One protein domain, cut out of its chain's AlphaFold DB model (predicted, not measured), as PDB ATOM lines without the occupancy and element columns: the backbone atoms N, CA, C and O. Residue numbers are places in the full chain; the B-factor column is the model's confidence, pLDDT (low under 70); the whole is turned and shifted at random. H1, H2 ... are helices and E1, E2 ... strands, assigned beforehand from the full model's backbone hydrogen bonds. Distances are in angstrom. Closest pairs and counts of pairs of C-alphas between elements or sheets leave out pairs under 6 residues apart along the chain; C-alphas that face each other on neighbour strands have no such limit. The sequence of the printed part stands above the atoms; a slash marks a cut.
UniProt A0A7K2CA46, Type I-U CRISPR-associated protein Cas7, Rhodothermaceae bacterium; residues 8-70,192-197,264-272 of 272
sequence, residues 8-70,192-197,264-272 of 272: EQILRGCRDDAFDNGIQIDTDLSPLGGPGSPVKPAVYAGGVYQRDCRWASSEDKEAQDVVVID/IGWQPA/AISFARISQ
ATOM      1  N   GLU A   8     223.751 230.091 206.294       80.75
ATOM      2  CA  GLU A   8     223.623 229.218 205.120       80.75
ATOM      3  C   GLU A   8     223.125 229.935 203.859       80.75
ATOM      4  O   GLU A   8     223.456 229.533 202.744       80.75
ATOM      5  N   GLN A   9     222.345 231.008 204.012       75.19
ATOM      6  CA  GLN A   9     221.909 231.827 202.879       75.19
ATOM      7  C   GLN A   9     223.079 232.648 202.331       75.19
ATOM      8  O   GLN A   9     223.254 232.709 201.118       75.19
ATOM      9  N   ILE A  10     223.931 233.186 203.211       73.00
ATOM     10  CA  ILE A  10     225.157 233.899 202.819       73.00
ATOM     11  C   ILE A  10     226.113 232.939 202.099       73.00
ATOM     12  O   ILE A  10     226.558 233.225 200.993       73.00
ATOM     13  N   LEU A  11     226.366 231.759 202.676       74.69
ATOM     14  CA  LEU A  11     227.217 230.729 202.069       74.69
ATOM     15  C   LEU A  11     226.730 230.291 200.685       74.69
ATOM     16  O   LEU A  11     227.545 229.993 199.815       74.69
ATOM     17  N   ARG A  12     225.410 230.223 200.480       75.31
ATOM     18  CA  ARG A  12     224.822 229.897 199.179       75.31
ATOM     19  C   ARG A  12     224.987 231.034 198.174       75.31
ATOM     20  O   ARG A  12     225.297 230.732 197.030       75.31
ATOM     21  N   GLY A  13     224.815 232.286 198.599       70.44
ATOM     22  CA  GLY A  13     225.000 233.481 197.765       70.44
ATOM     23  C   GLY A  13     226.455 233.745 197.361       70.44
ATOM     24  O   GLY A  13     226.713 234.333 196.319       70.44
ATOM     25  N   CYS A  14     227.428 233.268 198.142       67.44
ATOM     26  CA  CYS A  14     228.858 233.432 197.852       67.44
ATOM     27  C   CYS A  14     229.467 232.345 196.944       67.44
ATOM     28  O   CYS A  14     230.688 232.315 196.793       67.44
ATOM     29  N   ARG A  15     228.676 231.421 196.381       72.75
ATOM     30  CA  ARG A  15     229.197 230.401 195.453       72.75
ATOM     31  C   ARG A  15     229.411 230.995 194.063       72.75
ATOM     32  O   ARG A  15     228.649 231.857 193.641       72.75
ATOM     33  N   ASP A  16     230.389 230.474 193.325       63.78
ATOM     34  CA  ASP A  16     230.683 230.913 191.950       63.78
ATOM     35  C   ASP A  16     229.490 230.732 190.985       63.78
ATOM     36  O   ASP A  16     229.422 231.394 189.951       63.78
ATOM     37  N   ASP A  17     228.548 229.844 191.321       69.12
ATOM     38  CA  ASP A  17     227.317 229.560 190.575       69.12
ATOM     39  C   ASP A  17     226.057 230.198 191.190       69.12
ATOM     40  O   ASP A  17     224.939 229.940 190.735       69.12
ATOM     41  N   ALA A  18     226.213 231.014 192.235       68.00
ATOM     42  CA  ALA A  18     225.092 231.604 192.941       68.00
ATOM     43  C   ALA A  18     224.394 232.678 192.101       68.00
ATOM     44  O   ALA A  18     225.017 233.592 191.561       68.00
ATOM     45  N   PHE A  19     223.065 232.592 192.048       58.72
ATOM     46  CA  PHE A  19     222.221 233.636 191.467       58.72
ATOM     47  C   PHE A  19     222.107 234.866 192.390       58.72
ATOM     48  O   PHE A  19     221.943 235.983 191.911       58.72
ATOM     49  N   ASP A  20     222.248 234.662 193.706       58.75
ATOM     50  CA  ASP A  20     222.116 235.687 194.747       58.75
ATOM     51  C   ASP A  20     223.471 236.368 195.016       58.75
ATOM     52  O   ASP A  20     224.103 236.173 196.052       58.75
ATOM     53  N   ASN A  21     223.960 237.146 194.055       64.81
ATOM     54  CA  ASN A  21     225.300 237.745 194.059       64.81
ATOM     55  C   ASN A  21     225.398 239.099 194.797       64.81
ATOM     56  O   ASN A  21     226.248 239.932 194.471       64.81
ATOM     57  N   GLY A  22     224.559 239.333 195.810       73.25
ATOM     58  CA  GLY A  22     224.592 240.568 196.592       73.25
ATOM     59  C   GLY A  22     223.667 240.561 197.805       73.25
ATOM     60  O   GLY A  22     222.707 239.799 197.880       73.25
ATOM     61  N   ILE A  23     223.963 241.438 198.764       79.81
ATOM     62  CA  ILE A  23     223.095 241.741 199.905       79.81
ATOM     63  C   ILE A  23     222.710 243.212 199.788       79.81
ATOM     64  O   ILE A  23     223.588 244.070 199.691       79.81
ATOM     65  N   GLN A  24     221.412 243.499 199.819       85.81
ATOM     66  CA  GLN A  24     220.892 244.856 199.947       85.81
ATOM     67  C   GLN A  24     220.228 245.003 201.315       85.81
ATOM     68  O   GLN A  24     219.451 244.147 201.736       85.81
ATOM     69  N   ILE A  25     220.542 246.101 201.997       89.88
ATOM     70  CA  ILE A  25     219.887 246.528 203.230       89.88
ATOM     71  C   ILE A  25     219.282 247.893 202.913       89.88
ATOM     72  O   ILE A  25     220.012 248.769 202.469       89.88
ATOM     73  N   ASP A  26     217.973 248.037 203.104       91.75
ATOM     74  CA  ASP A  26     217.260 249.317 203.021       91.75
ATOM     75  C   ASP A  26     216.724 249.632 204.416       91.75
ATOM     76  O   ASP A  26     216.045 248.800 205.032       91.75
ATOM     77  N   THR A  27     217.097 250.793 204.947       95.50
ATOM     78  CA  THR A  27     216.686 251.235 206.281       95.50
ATOM     79  C   THR A  27     216.058 252.616 206.231       95.50
ATOM     80  O   THR A  27     216.699 253.580 205.821       95.50
ATOM     81  N   ASP A  28     214.844 252.740 206.768       96.06
ATOM     82  CA  ASP A  28     214.228 254.040 207.018       96.06
ATOM     83  C   ASP A  28     214.836 254.699 208.259       96.06
ATOM     84  O   ASP A  28     214.870 254.131 209.354       96.06
ATOM     85  N   LEU A  29     215.297 255.935 208.090       96.88
ATOM     86  CA  LEU A  29     215.930 256.729 209.131       96.88
ATOM     87  C   LEU A  29     215.006 257.862 209.577       96.88
ATOM     88  O   LEU A  29     214.326 258.502 208.777       96.88
ATOM     89  N   SER A  30     215.020 258.153 210.876       96.38
ATOM     90  CA  SER A  30     214.355 259.327 211.446       96.38
ATOM     91  C   SER A  30     215.391 260.346 211.923       96.38
ATOM     92  O   SER A  30     216.377 259.953 212.553       96.38
ATOM     93  N   PRO A  31     215.188 261.653 211.675       96.88
ATOM     94  CA  PRO A  31     216.034 262.690 212.253       96.88
ATOM     95  C   PRO A  31     216.046 262.621 213.784       96.88
ATOM     96  O   PRO A  31     215.031 262.311 214.408       96.88
ATOM     97  N   LEU A  32     217.163 263.010 214.406       94.94
ATOM     98  CA  LEU A  32     217.280 263.057 215.871       94.94
ATOM     99  C   LEU A  32     216.255 264.007 216.518       94.94
ATOM    100  O   LEU A  32     215.772 263.740 217.613       94.94
ATOM    101  N   GLY A  33     215.893 265.095 215.828       94.69
ATOM    102  CA  GLY A  33     214.838 266.022 216.259       94.69
ATOM    103  C   GLY A  33     213.412 265.470 216.117       94.69
ATOM    104  O   GLY A  33     212.451 266.195 216.357       94.69
ATOM    105  N   GLY A  34     213.259 264.215 215.694       95.00
ATOM    106  CA  GLY A  34     211.980 263.579 215.408       95.00
ATOM    107  C   GLY A  34     211.547 263.701 213.940       95.00
ATOM    108  O   GLY A  34     212.196 264.394 213.146       95.00
ATOM    109  N   PRO A  35     210.451 263.021 213.561       92.94
ATOM    110  CA  PRO A  35     209.931 263.026 212.194       92.94
ATOM    111  C   PRO A  35     209.694 264.441 211.655       92.94
ATOM    112  O   PRO A  35     209.156 265.300 212.351       92.94
ATOM    113  N   GLY A  36     210.109 264.689 210.409       89.88
ATOM    114  CA  GLY A  36     209.970 265.990 209.748       89.88
ATOM    115  C   GLY A  36     210.954 267.070 210.215       89.88
ATOM    116  O   GLY A  36     210.979 268.154 209.627       89.88
ATOM    117  N   SER A  37     211.800 266.805 211.216       96.81
ATOM    118  CA  SER A  37     212.853 267.750 211.591       96.81
ATOM    119  C   SER A  37     213.922 267.868 210.494       96.81
ATOM    120  O   SER A  37     214.312 266.851 209.914       96.81
ATOM    121  N   PRO A  38     214.436 269.081 210.205       95.50
ATOM    122  CA  PRO A  38     215.457 269.263 209.183       95.50
ATOM    123  C   PRO A  38     216.769 268.533 209.497       95.50
ATOM    124  O   PRO A  38     217.255 268.559 210.628       95.50
ATOM    125  N   VAL A  39     217.392 267.962 208.468       95.81
ATOM    126  CA  VAL A  39     218.758 267.417 208.495       95.81
ATOM    127  C   VAL A  39     219.605 268.220 207.517       95.81
ATOM    128  O   VAL A  39     219.102 268.673 206.490       95.81
ATOM    129  N   LYS A  40     220.882 268.454 207.831       94.44
ATOM    130  CA  LYS A  40     221.796 269.188 206.949       94.44
ATOM    131  C   LYS A  40     222.588 268.208 206.067       94.44
ATOM    132  O   LYS A  40     223.444 267.515 206.612       94.44
ATOM    133  N   PRO A  41     222.339 268.156 204.743       95.19
ATOM    134  CA  PRO A  41     223.143 267.362 203.815       95.19
ATOM    135  C   PRO A  41     224.588 267.866 203.715       95.19
ATOM    136  O   PRO A  41     224.892 269.011 204.074       95.19
ATOM    137  N   ALA A  42     225.469 267.036 203.153       92.94
ATOM    138  CA  ALA A  42     226.807 267.467 202.764       92.94
ATOM    139  C   ALA A  42     226.751 268.612 201.734       92.94
ATOM    140  O   ALA A  42     225.993 268.568 200.764       92.94
ATOM    141  N   VAL A  43     227.578 269.642 201.939       91.62
ATOM    142  CA  VAL A  43     227.718 270.781 201.017       91.62
ATOM    143  C   VAL A  43     228.979 270.588 200.184       91.62
ATOM    144  O   VAL A  43     230.071 270.455 200.736       91.62
ATOM    145  N   TYR A  44     228.834 270.603 198.862       90.81
ATOM    146  CA  TYR A  44     229.943 270.432 197.924       90.81
ATOM    147  C   TYR A  44     230.475 271.772 197.409       90.81
ATOM    148  O   TYR A  44     229.899 272.838 197.656       90.81
ATOM    149  N   ALA A  45     231.601 271.714 196.690       89.25
ATOM    150  CA  ALA A  45     232.218 272.873 196.056       89.25
ATOM    151  C   ALA A  45     231.186 273.676 195.246       89.25
ATOM    152  O   ALA A  45     230.377 273.110 194.516       89.25
ATOM    153  N   GLY A  46     231.206 275.000 195.407       87.69
ATOM    154  CA  GLY A  46     230.173 275.887 194.865       87.69
ATOM    155  C   GLY A  46     228.963 276.087 195.786       87.69
ATOM    156  O   GLY A  46     228.035 276.792 195.408       87.69
ATOM    157  N   GLY A  47     228.962 275.510 196.993       87.88
ATOM    158  CA  GLY A  47     227.899 275.736 197.973       87.88
ATOM    159  C   GLY A  47     226.571 275.127 197.530       87.88
ATOM    160  O   GLY A  47     225.535 275.790 197.622       87.88
ATOM    161  N   VAL A  48     226.631 273.895 197.017       91.06
ATOM    162  CA  VAL A  48     225.499 273.154 196.446       91.06
ATOM    163  C   VAL A  48     225.278 271.829 197.167       91.06
ATOM    164  O   VAL A  48     226.224 271.202 197.652       91.06
ATOM    165  N   TYR A  49     224.022 271.389 197.196       94.44
ATOM    166  CA  TYR A  49     223.660 270.024 197.559       94.44
ATOM    167  C   TYR A  49     223.736 269.096 196.347       94.44
ATOM    168  O   TYR A  49     223.475 269.517 195.217       94.44
ATOM    169  N   GLN A  50     224.061 267.824 196.582       95.25
ATOM    170  CA  GLN A  50     223.970 266.787 195.556       95.25
ATOM    171  C   GLN A  50     222.494 266.406 195.372       95.25
ATOM    172  O   GLN A  50     221.931 265.657 196.168       95.25
ATOM    173  N   ARG A  51     221.869 266.975 194.337       95.88
ATOM    174  CA  ARG A  51     220.473 266.727 193.949       95.88
ATOM    175  C   ARG A  51     220.400 265.642 192.879       95.88
ATOM    176  O   ARG A  51     221.300 265.557 192.044       95.88
ATOM    177  N   ASP A  52     219.335 264.856 192.910       95.38
ATOM    178  CA  ASP A  52     219.069 263.766 191.969       95.38
ATOM    179  C   ASP A  52     217.546 263.532 191.861       95.38
ATOM    180  O   ASP A  52     216.782 264.083 192.656       95.38
ATOM    181  N   CYS A  53     217.105 262.715 190.905       95.88
ATOM    182  CA  CYS A  53     215.717 262.256 190.794       95.88
ATOM    183  C   CYS A  53     215.703 260.726 190.738       95.88
ATOM    184  O   CYS A  53     216.364 260.126 189.887       95.88
ATOM    185  N   ARG A  54     214.955 260.077 191.637       95.25
ATOM    186  CA  ARG A  54     214.981 258.616 191.803       95.25
ATOM    187  C   ARG A  54     213.586 258.012 191.876       95.25
ATOM    188  O   ARG A  54     212.644 258.643 192.340       95.25
ATOM    189  N   TRP A  55     213.467 256.763 191.449       94.88
ATOM    190  CA  TRP A  55     212.264 255.953 191.640       94.88
ATOM    191  C   TRP A  55     212.304 255.337 193.039       94.88
ATOM    192  O   TRP A  55     213.301 254.698 193.376       94.88
ATOM    193  N   ALA A  56     211.267 255.534 193.860       89.44
ATOM    194  CA  ALA A  56     211.201 254.878 195.169       89.44
ATOM    195  C   ALA A  56     210.797 253.402 195.021       89.44
ATOM    196  O   ALA A  56     211.252 252.555 195.786       89.44
ATOM    197  N   SER A  57     209.999 253.095 193.996       88.62
ATOM    198  CA  SER A  57     209.679 251.752 193.522       88.62
ATOM    199  C   SER A  57     209.704 251.700 191.993       88.62
ATOM    200  O   SER A  57     209.387 252.682 191.324       88.62
ATOM    201  N   SER A  58     210.011 250.532 191.419       87.44
ATOM    202  CA  SER A  58     209.879 250.289 189.972       87.44
ATOM    203  C   SER A  58     208.431 250.356 189.469       87.44
ATOM    204  O   SER A  58     208.205 250.363 188.263       87.44
ATOM    205  N   GLU A  59     207.458 250.355 190.382       92.06
ATOM    206  CA  GLU A  59     206.024 250.459 190.085       92.06
ATOM    207  C   GLU A  59     205.494 251.900 190.160       92.06
ATOM    208  O   GLU A  59     204.352 252.157 189.764       92.06
ATOM    209  N   ASP A  60     206.293 252.839 190.674       91.06
ATOM    210  CA  ASP A  60     205.888 254.237 190.768       91.06
ATOM    211  C   ASP A  60     205.663 254.824 189.369       91.06
ATOM    212  O   ASP A  60     206.306 254.448 188.390       91.06
ATOM    213  N   LYS A  61     204.731 255.778 189.270       93.56
ATOM    214  CA  LYS A  61     204.417 256.447 187.997       93.56
ATOM    215  C   LYS A  61     205.351 257.605 187.677       93.56
ATOM    216  O   LYS A  61     205.518 257.930 186.511       93.56
ATOM    217  N   GLU A  62     205.941 258.209 188.703       95.12
ATOM    218  CA  GLU A  62     206.823 259.366 188.576       95.12
ATOM    219  C   GLU A  62     208.053 259.198 189.470       95.12
ATOM    220  O   GLU A  62     207.956 258.690 190.594       95.12
ATOM    221  N   ALA A  63     209.204 259.661 188.982       95.94
ATOM    222  CA  ALA A  63     210.402 259.785 189.797       95.94
ATOM    223  C   ALA A  63     210.232 260.913 190.827       95.94
ATOM    224  O   ALA A  63     209.499 261.879 190.618       95.94
ATOM    225  N   GLN A  64     210.937 260.794 191.945       96.94
ATOM    226  CA  GLN A  64     210.881 261.728 193.059       96.94
ATOM    227  C   GLN A  64     212.186 262.507 193.155       96.94
ATOM    228  O   GLN A  64     213.270 261.938 193.009       96.94
ATOM    229  N   ASP A  65     212.084 263.797 193.458       97.56
ATOM    230  CA  ASP A  65     213.251 264.601 193.798       97.56
ATOM    231  C   ASP A  65     213.901 264.070 195.072       97.56
ATOM    232  O   ASP A  65     213.226 263.785 196.068       97.56
ATOM    233  N   VAL A  66     215.227 263.975 195.055       97.25
ATOM    234  CA  VAL A  66     216.008 263.574 196.217       97.25
ATOM    235  C   VAL A  66     217.221 264.474 196.414       97.25
ATOM    236  O   VAL A  66     217.767 265.074 195.483       97.25
ATOM    237  N   VAL A  67     217.682 264.538 197.660       97.38
ATOM    238  CA  VAL A  67     218.982 265.108 198.014       97.38
ATOM    239  C   VAL A  67     219.810 264.030 198.690       97.38
ATOM    240  O   VAL A  67     219.366 263.407 199.655       97.38
ATOM    241  N   VAL A  68     221.031 263.824 198.205       97.06
ATOM    242  CA  VAL A  68     221.985 262.916 198.843       97.06
ATOM    243  C   VAL A  68     222.500 263.585 200.110       97.06
ATOM    244  O   VAL A  68     223.213 264.589 200.058       97.06
ATOM    245  N   ILE A  69     222.103 263.038 201.257       96.94
ATOM    246  CA  ILE A  69     222.535 263.502 202.578       96.94
ATOM    247  C   ILE A  69     223.981 263.071 202.810       96.94
ATOM    248  O   ILE A  69     224.795 263.881 203.259       96.94
ATOM    249  N   ASP A  70     224.297 261.824 202.456       96.94
ATOM    250  CA  ASP A  70     225.617 261.235 202.633       96.94
ATOM    251  C   ASP A  70     225.948 260.278 201.485       96.94
ATOM    252  O   ASP A  70     225.267 259.276 201.295       96.94
ATOM    253  N   ILE A 192     219.867 259.005 201.640       97.75
ATOM    254  CA  ILE A 192     219.040 259.779 200.717       97.75
ATOM    255  C   ILE A 192     217.874 260.409 201.463       97.75
ATOM    256  O   ILE A 192     217.145 259.732 202.183       97.75
ATOM    257  N   GLY A 193     217.678 261.711 201.262       97.56
ATOM    258  CA  GLY A 193     216.463 262.413 201.649       97.56
ATOM    259  C   GLY A 193     215.518 262.535 200.457       97.56
ATOM    260  O   GLY A 193     215.849 263.192 199.469       97.56
ATOM    261  N   TRP A 194     214.345 261.918 200.554       97.44
ATOM    262  CA  TRP A 194     213.317 261.888 199.515       97.44
ATOM    263  C   TRP A 194     212.325 263.034 199.668       97.44
ATOM    264  O   TRP A 194     211.953 263.388 200.791       97.44
ATOM    265  N   GLN A 195     211.871 263.569 198.531       96.94
ATOM    266  CA  GLN A 195     210.892 264.653 198.440       96.94
ATOM    267  C   GLN A 195     211.267 265.810 199.381       96.94
ATOM    268  O   GLN A 195     210.592 266.049 200.389       96.94
ATOM    269  N   PRO A 196     212.400 266.487 199.119       97.19
ATOM    270  CA  PRO A 196     212.845 267.591 199.953       97.19
ATOM    271  C   PRO A 196     211.766 268.677 200.012       97.19
ATOM    272  O   PRO A 196     211.287 269.142 198.981       97.19
ATOM    273  N   ALA A 197     211.432 269.148 201.215       96.12
ATOM    274  CA  ALA A 197     210.465 270.233 201.406       96.12
ATOM    275  C   ALA A 197     210.925 271.562 200.768       96.12
ATOM    276  O   ALA A 197     210.134 272.480 200.569       96.12
ATOM    277  N   ALA A 264     219.640 273.433 206.630       94.25
ATOM    278  CA  ALA A 264     219.079 272.089 206.718       94.25
ATOM    279  C   ALA A 264     217.730 271.979 205.983       94.25
ATOM    280  O   ALA A 264     216.979 272.951 205.898       94.25
ATOM    281  N   ILE A 265     217.427 270.783 205.477       96.31
ATOM    282  CA  ILE A 265     216.220 270.470 204.707       96.31
ATOM    283  C   ILE A 265     215.407 269.423 205.470       96.31
ATOM    284  O   ILE A 265     215.968 268.490 206.042       96.31
ATOM    285  N   SER A 266     214.085 269.587 205.493       97.19
ATOM    286  CA  SER A 266     213.158 268.535 205.915       97.19
ATOM    287  C   SER A 266     212.798 267.651 204.719       97.19
ATOM    288  O   SER A 266     212.652 268.154 203.604       97.19
ATOM    289  N   PHE A 267     212.657 266.349 204.947       97.44
ATOM    290  CA  PHE A 267     212.394 265.342 203.919       97.44
ATOM    291  C   PHE A 267     211.146 264.545 204.285       97.44
ATOM    292  O   PHE A 267     210.902 264.304 205.469       97.44
ATOM    293  N   ALA A 268     210.386 264.098 203.284       96.75
ATOM    294  CA  ALA A 268     209.240 263.221 203.525       96.75
ATOM    295  C   ALA A 268     209.679 261.847 204.059       96.75
ATOM    296  O   ALA A 268     209.003 261.255 204.898       96.75
ATOM    297  N   ARG A 269     210.833 261.358 203.588       96.19
ATOM    298  CA  ARG A 269     211.455 260.092 203.994       96.19
ATOM    299  C   ARG A 269     212.972 260.230 203.926       96.19
ATOM    300  O   ARG A 269     213.489 260.881 203.021       96.19
ATOM    301  N   ILE A 270     213.687 259.601 204.855       97.62
ATOM    302  CA  ILE A 270     215.138 259.425 204.770       97.62
ATOM    303  C   ILE A 270     215.413 257.926 204.759       97.62
ATOM    304  O   ILE A 270     214.871 257.216 205.603       97.62
ATOM    305  N   SER A 271     216.234 257.457 203.826       96.62
ATOM    306  CA  SER A 271     216.625 256.048 203.736       96.62
ATOM    307  C   SER A 271     218.136 255.889 203.582       96.62
ATOM    308  O   SER A 271     218.812 256.822 203.134       96.62
ATOM    309  N   GLN A 272     218.653 254.717 203.952       95.88
ATOM    310  CA  GLN A 272     220.037 254.287 203.733       95.88
ATOM    311  C   GLN A 272     220.096 252.909 203.086       95.88
ATOM    312  O   GLN A 272     219.309 252.046 203.539       95.88
TER     313      GLN A 272
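Overview. This is residues 8 to 70, 192 to 197 and 264 to 272 of the 272 residues of the protein "Type I-U CRISPR-associated protein Cas7" of Rhodothermaceae bacterium (UniProt A0A7K2CA46). With little regular structure, the model is a small, strongly twisted sheet, E1 - E2 - E3 - E4, antiparallel throughout, with a long arm ending in a lone short helix, H1. The printed part has 78 residues, 27 in named elements, ordered H1 E1 E2 E3 E4; the class is mixed. It is loose, with radius of gyration of the C-alphas 16.5 A and spans of 46 by 30 by 28 A.

Arrangement. Inner strands E2, residues 64 to 70, and E3, residues 192 to 196, are antiparallel; N 67 and O 193, 2.9 A apart, are within hydrogen-bond range. Edge strand E1, residues 51 to 54, forms a hairpin with E2, N 52 to O 66 being 3.0 A. Edge strand E4, residues 267 to 271, is antiparallel to E3, N 194 to O 269 being 2.8 A. Residues 28 to 29 pair with 270 to 271 of E4. H1, residues 8 to 13, is not on the sheet; its O i to N i+4 pairs are within range.

Along the chain. E2 spans 17.6 A, E4 10.2 A, E1 and E3 10.0 A each, and H1 8.6 A, from C-alpha 8 at (223.623, 229.218, 205.120). E4 ends at C-alpha 271 (216.625, 256.048, 203.736).

Size, cuts and confidence. The farthest C-alphas, Glu 8 and Gly 46, are 48.2 A apart. C-alphas 70 and 192 are 7.0 A apart across one cut, 197 and 264 10.3 A across the other. The link H1 to E1 is long. Residues 14 and 16 to 21 have pLDDT under 70.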